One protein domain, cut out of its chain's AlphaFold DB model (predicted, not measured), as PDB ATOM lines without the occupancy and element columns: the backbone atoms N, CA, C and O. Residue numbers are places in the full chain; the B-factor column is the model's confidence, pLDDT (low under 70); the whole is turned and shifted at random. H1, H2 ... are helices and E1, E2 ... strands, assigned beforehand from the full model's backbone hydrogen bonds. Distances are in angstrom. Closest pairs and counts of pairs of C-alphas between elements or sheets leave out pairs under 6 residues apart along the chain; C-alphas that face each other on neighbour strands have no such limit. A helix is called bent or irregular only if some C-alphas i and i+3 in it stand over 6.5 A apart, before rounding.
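What this domain is: This is residues 253 to 270, 318 to 358 and 368 to 391 of the 902 residues of the protein "AARP2 protein" of Plasmodium falciparum RAJ116 (UniProt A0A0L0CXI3). Look for a loose assembly of three separate two-stranded ribbons: a long, sharply bent ribbon of E1 and E2 in the middle, a small hairpin of E3 and E4 near one part of it, and a second small hairpin of E5 and E6 set well away. The four-residue helix H1 lies beyond the end of E1, and residues 346 to 358 run without a named element from the E3 and E4 hairpin to a cut. The 83 printed residues hold one named helix and six named strands in the order E1, H1, E2, E3, E4, E5, E6, and each two-stranded sheet is antiparallel. The class is mostly strand, though 37 residues, under half, are in named elements. The whole is loose, with a radius of gyration of the C-alphas of 16.3 A and spans of 53 by 44 by 25 A.

Where its parts are: Find C-alpha 253 at (179.085, 168.231, 185.529); from there E1 runs through residues 253 to 262, 22.9 A from first to last C-alpha, and bends by 79 degrees at residue 258. H1 follows at residues 267 to 270. After the cut, E2 takes residues 319 to 327, 22.3 A long, and bends by 65 degrees at residue 323. E3 is residues 335 to 338 and E4 residues 342 to 345. After the second cut come E5, residues 377 to 379, and E6, residues 384 to 386, which ends at C-alpha 386, (175.422, 132.817, 196.100).

How they stand to each other: Begin with E1 and E2, antiparallel at 159 degrees. Their C-alphas 258 and 323, where the two bends lie, face each other at 5.0 A, and N 254 and O 326 are within hydrogen-bond range at 2.9 A, as are N 320 and O 261 at 2.8 A. H1 is too short for any O i to N i+4 pair; its one O i to N i+3 pair is within range. E3 and E1 are near each other, with 6 pairs of C-alphas within 10 A, while E2 and E3 are apart. E3 and E4 form an antiparallel hairpin at 143 degrees, with N 336 and O 344 at 2.8 A. E5 and E6 form another at 155 degrees, with N 378 and O 385 at 3.0 A; both strands are apart from E1, H1, E2, E3 and E4.

The domain as a whole: The two C-alphas farthest apart, those of Asn 333 and Asn 391, are 53.6 A apart. Residues 271 to 317 are not printed, and C-alphas 270 and 318 are 14.6 A apart across that cut; residues 359 to 367 are missing too, with 13.5 A between C-alphas 358 and 368. Of the links that are printed whole, none is long. The mean pLDDT of the printed part is 74.7, and 24 residues are under 70, among them 263 to 270, 355 to 358 and 379 to 383.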
ATOM      1  N   GLY A 253     178.702 169.416 184.767       81.75
ATOM      2  CA  GLY A 253     179.085 168.231 185.529       81.75
ATOM      3  C   GLY A 253     177.885 167.301 185.679       81.75
ATOM      4  O   GLY A 253     176.818 167.749 186.095       81.75
ATOM      5  N   TYR A 254     178.045 166.024 185.345       83.88
ATOM      6  CA  TYR A 254     176.998 165.006 185.459       83.88
ATOM      7  C   TYR A 254     177.548 163.702 186.044       83.88
ATOM      8  O   TYR A 254     178.736 163.408 185.935       83.88
ATOM      9  N   ILE A 255     176.684 162.914 186.684       81.88
ATOM     10  CA  ILE A 255     177.029 161.621 187.290       81.88
ATOM     11  C   ILE A 255     176.144 160.548 186.665       81.88
ATOM     12  O   ILE A 255     174.941 160.750 186.507       81.88
ATOM     13  N   LEU A 256     176.731 159.394 186.350       79.44
ATOM     14  CA  LEU A 256     175.969 158.165 186.136       79.44
ATOM     15  C   LEU A 256     176.027 157.349 187.430       79.44
ATOM     16  O   LEU A 256     177.098 156.851 187.786       79.44
ATOM     17  N   GLY A 257     174.896 157.245 188.132       77.81
ATOM     18  CA  GLY A 257     174.777 156.414 189.329       77.81
ATOM     19  C   GLY A 257     174.984 154.942 188.974       77.81
ATOM     20  O   GLY A 257     174.290 154.406 188.115       77.81
ATOM     21  N   LEU A 258     175.973 154.307 189.599       75.31
ATOM     22  CA  LEU A 258     176.306 152.892 189.408       75.31
ATOM     23  C   LEU A 258     175.765 152.019 190.541       75.31
ATOM     24  O   LEU A 258     175.508 150.838 190.319       75.31
ATOM     25  N   LYS A 259     175.619 152.607 191.733       77.31
ATOM     26  CA  LYS A 259     175.017 152.041 192.941       77.31
ATOM     27  C   LYS A 259     174.248 153.156 193.657       77.31
ATOM     28  O   LYS A 259     174.652 154.320 193.601       77.31
ATOM     29  N   LEU A 260     173.120 152.802 194.261       82.19
ATOM     30  CA  LEU A 260     172.183 153.729 194.885       82.19
ATOM     31  C   LEU A 260     171.645 153.078 196.161       82.19
ATOM     32  O   LEU A 260     171.020 152.022 196.090       82.19
ATOM     33  N   ASP A 261     171.894 153.727 197.294       78.06
ATOM     34  CA  ASP A 261     171.520 153.268 198.634       78.06
ATOM     35  C   ASP A 261     170.570 154.292 199.271       78.06
ATOM     36  O   ASP A 261     170.655 155.491 198.985       78.06
ATOM     37  N   VAL A 262     169.691 153.843 200.167       73.31
ATOM     38  CA  VAL A 262     168.776 154.706 200.935       73.31
ATOM     39  C   VAL A 262     169.202 154.710 202.405       73.31
ATOM     40  O   VAL A 262     169.487 153.659 202.975       73.31
ATOM     41  N   ASP A 263     169.253 155.888 203.036       63.12
ATOM     42  CA  ASP A 263     169.705 156.030 204.428       63.12
ATOM     43  C   ASP A 263     168.594 155.641 205.432       63.12
ATOM     44  O   ASP A 263     167.999 156.476 206.121       63.12
ATOM     45  N   ASP A 264     168.356 154.336 205.562       53.44
ATOM     46  CA  ASP A 264     167.305 153.683 206.367       53.44
ATOM     47  C   ASP A 264     167.316 153.999 207.887       53.44
ATOM     48  O   ASP A 264     166.433 153.600 208.659       53.44
ATOM     49  N   LEU A 265     168.320 154.751 208.344       49.88
ATOM     50  CA  LEU A 265     168.508 155.178 209.731       49.88
ATOM     51  C   LEU A 265     167.465 156.202 210.213       49.88
ATOM     52  O   LEU A 265     167.346 156.399 211.423       49.88
ATOM     53  N   LEU A 266     166.701 156.842 209.324       49.62
ATOM     54  CA  LEU A 266     165.579 157.712 209.717       49.62
ATOM     55  C   LEU A 266     164.324 156.886 210.049       49.62
ATOM     56  O   LEU A 266     163.868 156.883 211.199       49.62
ATOM     57  N   ILE A 267     163.858 156.093 209.078       47.78
ATOM     58  CA  ILE A 267     162.626 155.287 209.125       47.78
ATOM     59  C   ILE A 267     162.570 154.421 210.397       47.78
ATOM     60  O   ILE A 267     161.600 154.451 211.163       47.78
ATOM     61  N   ASN A 268     163.655 153.697 210.686       43.97
ATOM     62  CA  ASN A 268     163.733 152.784 211.827       43.97
ATOM     63  C   ASN A 268     163.643 153.495 213.198       43.97
ATOM     64  O   ASN A 268     163.080 152.945 214.155       43.97
ATOM     65  N   ASN A 269     164.129 154.736 213.309       48.22
ATOM     66  CA  ASN A 269     164.024 155.531 214.539       48.22
ATOM     67  C   ASN A 269     162.608 156.103 214.744       48.22
ATOM     68  O   ASN A 269     162.119 156.175 215.878       48.22
ATOM     69  N   GLN A 270     161.909 156.448 213.661       47.56
ATOM     70  CA  GLN A 270     160.542 156.975 213.715       47.56
ATOM     71  C   GLN A 270     159.525 155.883 214.078       47.56
ATOM     72  O   GLN A 270     158.743 156.070 215.013       47.56
ATOM     73  N   LYS A 318     166.904 160.535 202.409       76.88
ATOM     74  CA  LYS A 318     168.288 160.706 201.958       76.88
ATOM     75  C   LYS A 318     168.714 159.501 201.127       76.88
ATOM     76  O   LYS A 318     168.445 158.359 201.496       76.88
ATOM     77  N   ILE A 319     169.364 159.785 200.002       82.94
ATOM     78  CA  ILE A 319     169.804 158.799 199.015       82.94
ATOM     79  C   ILE A 319     171.299 159.008 198.773       82.94
ATOM     80  O   ILE A 319     171.730 160.113 198.432       82.94
ATOM     81  N   SER A 320     172.076 157.942 198.919       86.00
ATOM     82  CA  SER A 320     173.508 157.910 198.638       86.00
ATOM     83  C   SER A 320     173.738 157.342 197.234       86.00
ATOM     84  O   SER A 320     173.495 156.164 196.987       86.00
ATOM     85  N   ILE A 321     174.199 158.181 196.301       86.12
ATOM     86  CA  ILE A 321     174.468 157.794 194.906       86.12
ATOM     87  C   ILE A 321     175.980 157.653 194.695       86.12
ATOM     88  O   ILE A 321     176.717 158.638 194.719       86.12
ATOM     89  N   GLU A 322     176.444 156.431 194.438       86.19
ATOM     90  CA  GLU A 322     177.827 156.141 194.046       86.19
ATOM     91  C   GLU A 322     177.955 156.128 192.518       86.19
ATOM     92  O   GLU A 322     177.214 155.432 191.822       86.19
ATOM     93  N   GLY A 323     178.933 156.850 191.971       83.06
ATOM     94  CA  GLY A 323     179.182 156.870 190.530       83.06
ATOM     95  C   GLY A 323     180.421 157.666 190.134       83.06
ATOM     96  O   GLY A 323     181.095 158.265 190.973       83.06
ATOM     97  N   TYR A 324     180.722 157.677 188.836       81.19
ATOM     98  CA  TYR A 324     181.780 158.520 188.277       81.19
ATOM     99  C   TYR A 324     181.226 159.892 187.882       81.19
ATOM    100  O   TYR A 324     180.160 159.986 187.271       81.19
ATOM    101  N   VAL A 325     181.987 160.944 188.197       83.25
ATOM    102  CA  VAL A 325     181.736 162.312 187.720       83.25
ATOM    103  C   VAL A 325     182.279 162.457 186.298       83.25
ATOM    104  O   VAL A 325     183.418 162.080 186.014       83.25
ATOM    105  N   TYR A 326     181.468 163.034 185.419       79.88
ATOM    106  CA  TYR A 326     181.771 163.301 184.019       79.88
ATOM    107  C   TYR A 326     181.509 164.770 183.670       79.88
ATOM    108  O   TYR A 326     180.675 165.430 184.286       79.88
ATOM    109  N   GLY A 327     182.205 165.266 182.646       82.56
ATOM    110  CA  GLY A 327     182.090 166.652 182.200       82.56
ATOM    111  C   GLY A 327     182.800 167.628 183.133       82.56
ATOM    112  O   GLY A 327     183.967 167.423 183.475       82.56
ATOM    113  N   SER A 328     182.105 168.697 183.518       81.69
ATOM    114  CA  SER A 328     182.634 169.722 184.424       81.69
ATOM    115  C   SER A 328     182.672 169.263 185.893       81.69
ATOM    116  O   SER A 328     182.197 168.188 186.262       81.69
ATOM    117  N   LYS A 329     183.258 170.093 186.759       85.69
ATOM    118  CA  LYS A 329     183.344 169.840 188.207       85.69
ATOM    119  C   LYS A 329     181.971 169.995 188.871       85.69
ATOM    120  O   LYS A 329     181.189 170.858 188.484       85.69
ATOM    121  N   ILE A 330     181.731 169.196 189.908       86.50
ATOM    122  CA  ILE A 330     180.534 169.255 190.759       86.50
ATOM    123  C   ILE A 330     180.948 169.722 192.158       86.50
ATOM    124  O   ILE A 330     182.002 169.326 192.661       86.50
ATOM    125  N   TYR A 331     180.124 170.568 192.775       86.12
ATOM    126  CA  TYR A 331     180.390 171.213 194.059       86.12
ATOM    127  C   TYR A 331     179.357 170.808 195.120       86.12
ATOM    128  O   TYR A 331     178.218 170.465 194.811       86.12
ATOM    129  N   LYS A 332     179.743 170.850 196.398       83.81
ATOM    130  CA  LYS A 332     178.814 170.640 197.520       83.81
ATOM    131  C   LYS A 332     177.819 171.813 197.611       83.81
ATOM    132  O   LYS A 332     178.183 172.934 197.261       83.81
ATOM    133  N   ASN A 333     176.582 171.548 198.041       84.81
ATOM    134  CA  ASN A 333     175.437 172.474 198.005       84.81
ATOM    135  C   ASN A 333     175.045 172.948 196.582       84.81
ATOM    136  O   ASN A 333     174.310 173.920 196.416       84.81
ATOM    137  N   GLN A 334     175.522 172.279 195.528       86.75
ATOM    138  CA  GLN A 334     175.041 172.514 194.167       86.75
ATOM    139  C   GLN A 334     173.658 171.869 193.985       86.75
ATOM    140  O   GLN A 334     173.412 170.771 194.487       86.75
ATOM    141  N   LYS A 335     172.769 172.522 193.228       86.44
ATOM    142  CA  LYS A 335     171.546 171.886 192.723       86.44
ATOM    143  C   LYS A 335     171.867 170.965 191.548       86.44
ATOM    144  O   LYS A 335     172.543 171.376 190.604       86.44
ATOM    145  N   VAL A 336     171.349 169.745 191.594       86.88
ATOM    146  CA  VAL A 336     171.408 168.747 190.527       86.88
ATOM    147  C   VAL A 336     169.987 168.375 190.141       86.88
ATOM    148  O   VAL A 336     169.189 167.986 190.989       86.88
ATOM    149  N   HIS A 337     169.688 168.463 188.849       84.25
ATOM    150  CA  HIS A 337     168.460 167.909 188.305       84.25
ATOM    151  C   HIS A 337     168.596 166.389 188.174       84.25
ATOM    152  O   HIS A 337     169.488 165.907 187.471       84.25
ATOM    153  N   ILE A 338     167.707 165.637 188.819       80.19
ATOM    154  CA  ILE A 338     167.546 164.199 188.608       80.19
ATOM    155  C   ILE A 338     166.316 164.011 187.703       80.19
ATOM    156  O   ILE A 338     165.196 164.265 188.155       80.19
ATOM    157  N   PRO A 339     166.483 163.590 186.433       71.81
ATOM    158  CA  PRO A 339     165.371 163.394 185.508       71.81
ATOM    159  C   PRO A 339     164.243 162.542 186.097       71.81
ATOM    160  O   PRO A 339     164.489 161.532 186.755       71.81
ATOM    161  N   ASN A 340     163.007 162.968 185.839       65.94
ATOM    162  CA  ASN A 340     161.756 162.403 186.360       65.94
ATOM    163  C   ASN A 340     161.559 162.503 187.895       65.94
ATOM    164  O   ASN A 340     160.504 162.100 188.373       65.94
ATOM    165  N   ILE A 341     162.504 163.083 188.653       76.12
ATOM    166  CA  ILE A 341     162.355 163.398 190.091       76.12
ATOM    167  C   ILE A 341     162.341 164.918 190.335       76.12
ATOM    168  O   ILE A 341     161.516 165.406 191.104       76.12
ATOM    169  N   GLY A 342     163.215 165.676 189.664       74.69
ATOM    170  CA  GLY A 342     163.331 167.133 189.790       74.69
ATOM    171  C   GLY A 342     164.668 167.599 190.377       74.69
ATOM    172  O   GLY A 342     165.660 166.870 190.376       74.69
ATOM    173  N   ASP A 343     164.700 168.843 190.854       83.81
ATOM    174  CA  ASP A 343     165.913 169.504 191.351       83.81
ATOM    175  C   ASP A 343     166.178 169.191 192.832       83.81
ATOM    176  O   ASP A 343     165.377 169.531 193.705       83.81
ATOM    177  N   VAL A 344     167.348 168.619 193.126       84.88
ATOM    178  CA  VAL A 344     167.788 168.231 194.477       84.88
ATOM    179  C   VAL A 344     169.116 168.920 194.818       84.88
ATOM    180  O   VAL A 344     169.972 169.096 193.955       84.88
ATOM    181  N   GLU A 345     169.313 169.333 196.072       87.31
ATOM    182  CA  GLU A 345     170.570 169.939 196.543       87.31
ATOM    183  C   GLU A 345     171.521 168.881 197.129       87.31
ATOM    184  O   GLU A 345     171.103 168.026 197.913       87.31
ATOM    185  N   ILE A 346     172.810 168.936 196.773       88.69
ATOM    186  CA  ILE A 346     173.812 167.985 197.276       88.69
ATOM    187  C   ILE A 346     174.203 168.298 198.732       88.69
ATOM    188  O   ILE A 346     175.078 169.131 198.986       88.69
ATOM    189  N   ASP A 347     173.628 167.546 199.676       86.88
ATOM    190  CA  ASP A 347     173.965 167.581 201.109       86.88
ATOM    191  C   ASP A 347     175.430 167.200 201.389       86.88
ATOM    192  O   ASP A 347     176.090 167.817 202.228       86.88
ATOM    193  N   ASN A 348     176.002 166.215 200.683       87.00
ATOM    194  CA  ASN A 348     177.409 165.845 200.853       87.00
ATOM    195  C   ASN A 348     178.045 165.210 199.606       87.00
ATOM    196  O   ASN A 348     177.363 164.590 198.800       87.00
ATOM    197  N   ILE A 349     179.372 165.327 199.484       89.94
ATOM    198  CA  ILE A 349     180.179 164.642 198.463       89.94
ATOM    199  C   ILE A 349     181.334 163.935 199.171       89.94
ATOM    200  O   ILE A 349     182.083 164.569 199.915       89.94
ATOM    201  N   GLN A 350     181.503 162.639 198.912       88.56
ATOM    202  CA  GLN A 350     182.639 161.852 199.385       88.56
ATOM    203  C   GLN A 350     183.401 161.282 198.188       88.56
ATOM    204  O   GLN A 350     182.837 160.575 197.358       88.56
ATOM    205  N   ILE A 351     184.701 161.575 198.104       87.25
ATOM    206  CA  ILE A 351     185.575 161.000 197.077       87.25
ATOM    207  C   ILE A 351     185.993 159.601 197.541       87.25
ATOM    208  O   ILE A 351     186.662 159.452 198.564       87.25
ATOM    209  N   LEU A 352     185.580 158.577 196.795       84.75
ATOM    210  CA  LEU A 352     185.932 157.178 197.045       84.75
ATOM    211  C   LEU A 352     187.211 156.786 196.287       84.75
ATOM    212  O   LEU A 352     187.572 157.399 195.282       84.75
ATOM    213  N   GLN A 353     187.906 155.744 196.757       80.81
ATOM    214  CA  GLN A 353     189.015 155.153 196.003       80.81
ATOM    215  C   GLN A 353     188.471 154.416 194.772       80.81
ATOM    216  O   GLN A 353     187.502 153.669 194.881       80.81
ATOM    217  N   GLU A 354     189.122 154.584 193.616       73.44
ATOM    218  CA  GLU A 354     188.724 153.891 192.388       73.44
ATOM    219  C   GLU A 354     188.682 152.357 192.586       73.44
ATOM    220  O   GLU A 354     189.668 151.773 193.054       73.44
ATOM    221  N   PRO A 355     187.583 151.672 192.197       68.19
ATOM    222  CA  PRO A 355     187.473 150.212 192.301       68.19
ATOM    223  C   PRO A 355     188.422 149.489 191.334       68.19
ATOM    224  O   PRO A 355     188.737 148.309 191.508       68.19
ATOM    225  N   PHE A 356     188.916 150.204 190.322       64.62
ATOM    226  CA  PHE A 356     189.967 149.759 189.428       64.62
ATOM    227  C   PHE A 356     191.281 150.436 189.806       64.62
ATOM    228  O   PHE A 356     191.343 151.646 189.968       64.62
ATOM    229  N   LYS A 357     192.361 149.657 189.868       57.34
ATOM    230  CA  LYS A 357     193.716 150.202 189.780       57.34
ATOM    231  C   LYS A 357     194.242 149.887 188.394       57.34
ATOM    232  O   LYS A 357     194.207 148.720 187.995       57.34
ATOM    233  N   LEU A 358     194.734 150.901 187.689       52.88
ATOM    234  CA  LEU A 358     195.344 150.775 186.363       52.88
ATOM    235  C   LEU A 358     196.772 150.188 186.457       52.88
ATOM    236  O   LEU A 358     197.713 150.688 185.851       52.88
ATOM    237  N   TYR A 368     183.493 145.908 187.512       73.19
ATOM    238  CA  TYR A 368     182.717 146.538 188.577       73.19
ATOM    239  C   TYR A 368     181.327 146.822 188.008       73.19
ATOM    240  O   TYR A 368     181.198 147.519 187.003       73.19
ATOM    241  N   ALA A 369     180.317 146.201 188.609       72.75
ATOM    242  CA  ALA A 369     178.913 146.321 188.242       72.75
ATOM    243  C   ALA A 369     178.087 145.969 189.494       72.75
ATOM    244  O   ALA A 369     177.654 144.829 189.629       72.75
ATOM    245  N   PRO A 370     177.984 146.884 190.475       66.56
ATOM    246  CA  PRO A 370     177.472 146.557 191.808       66.56
ATOM    247  C   PRO A 370     175.970 146.230 191.818       66.56
ATOM    248  O   PRO A 370     175.551 145.370 192.581       66.56
ATOM    249  N   MET A 371     175.176 146.832 190.925       69.38
ATOM    250  CA  MET A 371     173.765 146.483 190.696       69.38
ATOM    251  C   MET A 371     173.615 145.407 189.598       69.38
ATOM    252  O   MET A 371     172.808 145.545 188.677       69.38
ATOM    253  N   SER A 372     174.475 144.382 189.587       69.62
ATOM    254  CA  SER A 372     174.448 143.290 188.600       69.62
ATOM    255  C   SER A 372     175.153 142.027 189.101       69.62
ATOM    256  O   SER A 372     176.066 142.081 189.924       69.62
ATOM    257  N   ASP A 373     174.781 140.881 188.536       70.12
ATOM    258  CA  ASP A 373     175.330 139.577 188.914       70.12
ATOM    259  C   ASP A 373     176.783 139.401 188.441       70.12
ATOM    260  O   ASP A 373     177.072 139.254 187.247       70.12
ATOM    261  N   VAL A 374     177.729 139.370 189.387       68.50
ATOM    262  CA  VAL A 374     179.161 139.210 189.097       68.50
ATOM    263  C   VAL A 374     179.624 137.793 189.450       68.50
ATOM    264  O   VAL A 374     180.052 137.475 190.561       68.50
ATOM    265  N   GLY A 375     179.594 136.919 188.441       71.25
ATOM    266  CA  GLY A 375     180.141 135.561 188.501       71.25
ATOM    267  C   GLY A 375     179.194 134.554 189.151       71.25
ATOM    268  O   GLY A 375     178.451 133.878 188.445       71.25
ATOM    269  N   ASN A 376     179.261 134.428 190.477       72.00
ATOM    270  CA  ASN A 376     178.411 133.533 191.279       72.00
ATOM    271  C   ASN A 376     177.639 134.287 192.379       72.00
ATOM    272  O   ASN A 376     176.911 133.651 193.137       72.00
ATOM    273  N   LEU A 377     177.834 135.604 192.478       69.38
ATOM    274  CA  LEU A 377     177.138 136.501 193.393       69.38
ATOM    275  C   LEU A 377     176.013 137.194 192.630       69.38
ATOM    276  O   LEU A 377     176.272 137.723 191.545       69.38
ATOM    277  N   THR A 378     174.814 137.207 193.202       71.44
ATOM    278  CA  THR A 378     173.687 138.014 192.721       71.44
ATOM    279  C   THR A 378     173.270 138.975 193.829       71.44
ATOM    280  O   THR A 378     173.244 138.592 195.006       71.44
ATOM    281  N   PHE A 379     173.000 140.225 193.462       63.78
ATOM    282  CA  PHE A 379     172.707 141.304 194.407       63.78
ATOM    283  C   PHE A 379     171.273 141.802 194.249       63.78
ATOM    284  O   PHE A 379     170.743 141.919 193.147       63.78
ATOM    285  N   ASP A 380     170.680 142.088 195.392       68.25
ATOM    286  CA  ASP A 380     169.333 142.577 195.650       68.25
ATOM    287  C   ASP A 380     169.475 143.639 196.756       68.25
ATOM    288  O   ASP A 380     170.500 143.641 197.443       68.25
ATOM    289  N   PHE A 381     168.522 144.561 196.917       59.53
ATOM    290  CA  PHE A 381     168.745 145.810 197.672       59.53
ATOM    291  C   PHE A 381     169.342 145.585 199.075       59.53
ATOM    292  O   PHE A 381     170.340 146.217 199.417       59.53
ATOM    293  N   ASP A 382     168.809 144.608 199.816       61.84
ATOM    294  CA  ASP A 382     169.306 144.199 201.140       61.84
ATOM    295  C   ASP A 382     169.995 142.818 201.152       61.84
ATOM    296  O   ASP A 382     170.566 142.410 202.168       61.84
ATOM    297  N   ASN A 383     169.926 142.055 200.051       69.44
ATOM    298  CA  ASN A 383     170.260 140.627 200.032       69.44
ATOM    299  C   ASN A 383     171.370 140.278 199.029       69.44
ATOM    300  O   ASN A 383     171.428 140.766 197.904       69.44
ATOM    301  N   MET A 384     172.229 139.336 199.419       75.19
ATOM    302  CA  MET A 384     173.265 138.763 198.557       75.19
ATOM    303  C   MET A 384     173.076 137.248 198.477       75.19
ATOM    304  O   MET A 384     173.252 136.542 199.473       75.19
ATOM    305  N   TYR A 385     172.779 136.736 197.284       75.88
ATOM    306  CA  TYR A 385     172.642 135.300 197.043       75.88
ATOM    307  C   TYR A 385     173.909 134.753 196.369       75.88
ATOM    308  O   TYR A 385     174.600 135.446 195.619       75.88
ATOM    309  N   ILE A 386     174.231 133.485 196.642       79.81
ATOM    310  CA  ILE A 386     175.422 132.817 196.100       79.81
ATOM    311  C   ILE A 386     174.988 131.563 195.343       79.81
ATOM    312  O   ILE A 386     174.613 130.558 195.949       79.81
ATOM    313  N   HIS A 387     175.081 131.582 194.013       74.56
ATOM    314  CA  HIS A 387     174.776 130.408 193.201       74.56
ATOM    315  C   HIS A 387     175.947 129.412 193.224       74.56
ATOM    316  O   HIS A 387     176.899 129.508 192.440       74.56
ATOM    317  N   ILE A 388     175.878 128.427 194.123       78.31
ATOM    318  CA  ILE A 388     176.837 127.318 194.191       78.31
ATOM    319  C   ILE A 388     176.348 126.176 193.277       78.31
ATOM    320  O   ILE A 388     175.251 125.659 193.492       78.31
ATOM    321  N   PRO A 389     177.129 125.732 192.268       75.12
ATOM    322  CA  PRO A 389     176.732 124.620 191.404       75.12
ATOM    323  C   PRO A 389     176.497 123.336 192.208       75.12
ATOM    324  O   PRO A 389     177.356 122.957 193.005       75.12
ATOM    325  N   LYS A 390     175.376 122.641 191.958       64.31
ATOM    326  CA  LYS A 390     174.922 121.460 192.729       64.31
ATOM    327  C   LYS A 390     176.026 120.417 192.959       64.31
ATOM    328  O   LYS A 390     176.189 119.943 194.076       64.31
ATOM    329  N   ASN A 391     176.862 120.165 191.950       70.00
ATOM    330  CA  ASN A 391     178.006 119.239 191.977       70.00
ATOM    331  C   ASN A 391     179.120 119.617 192.987       70.00
ATOM    332  O   ASN A 391     180.123 118.915 193.076       70.00
TER     333      ASN A 391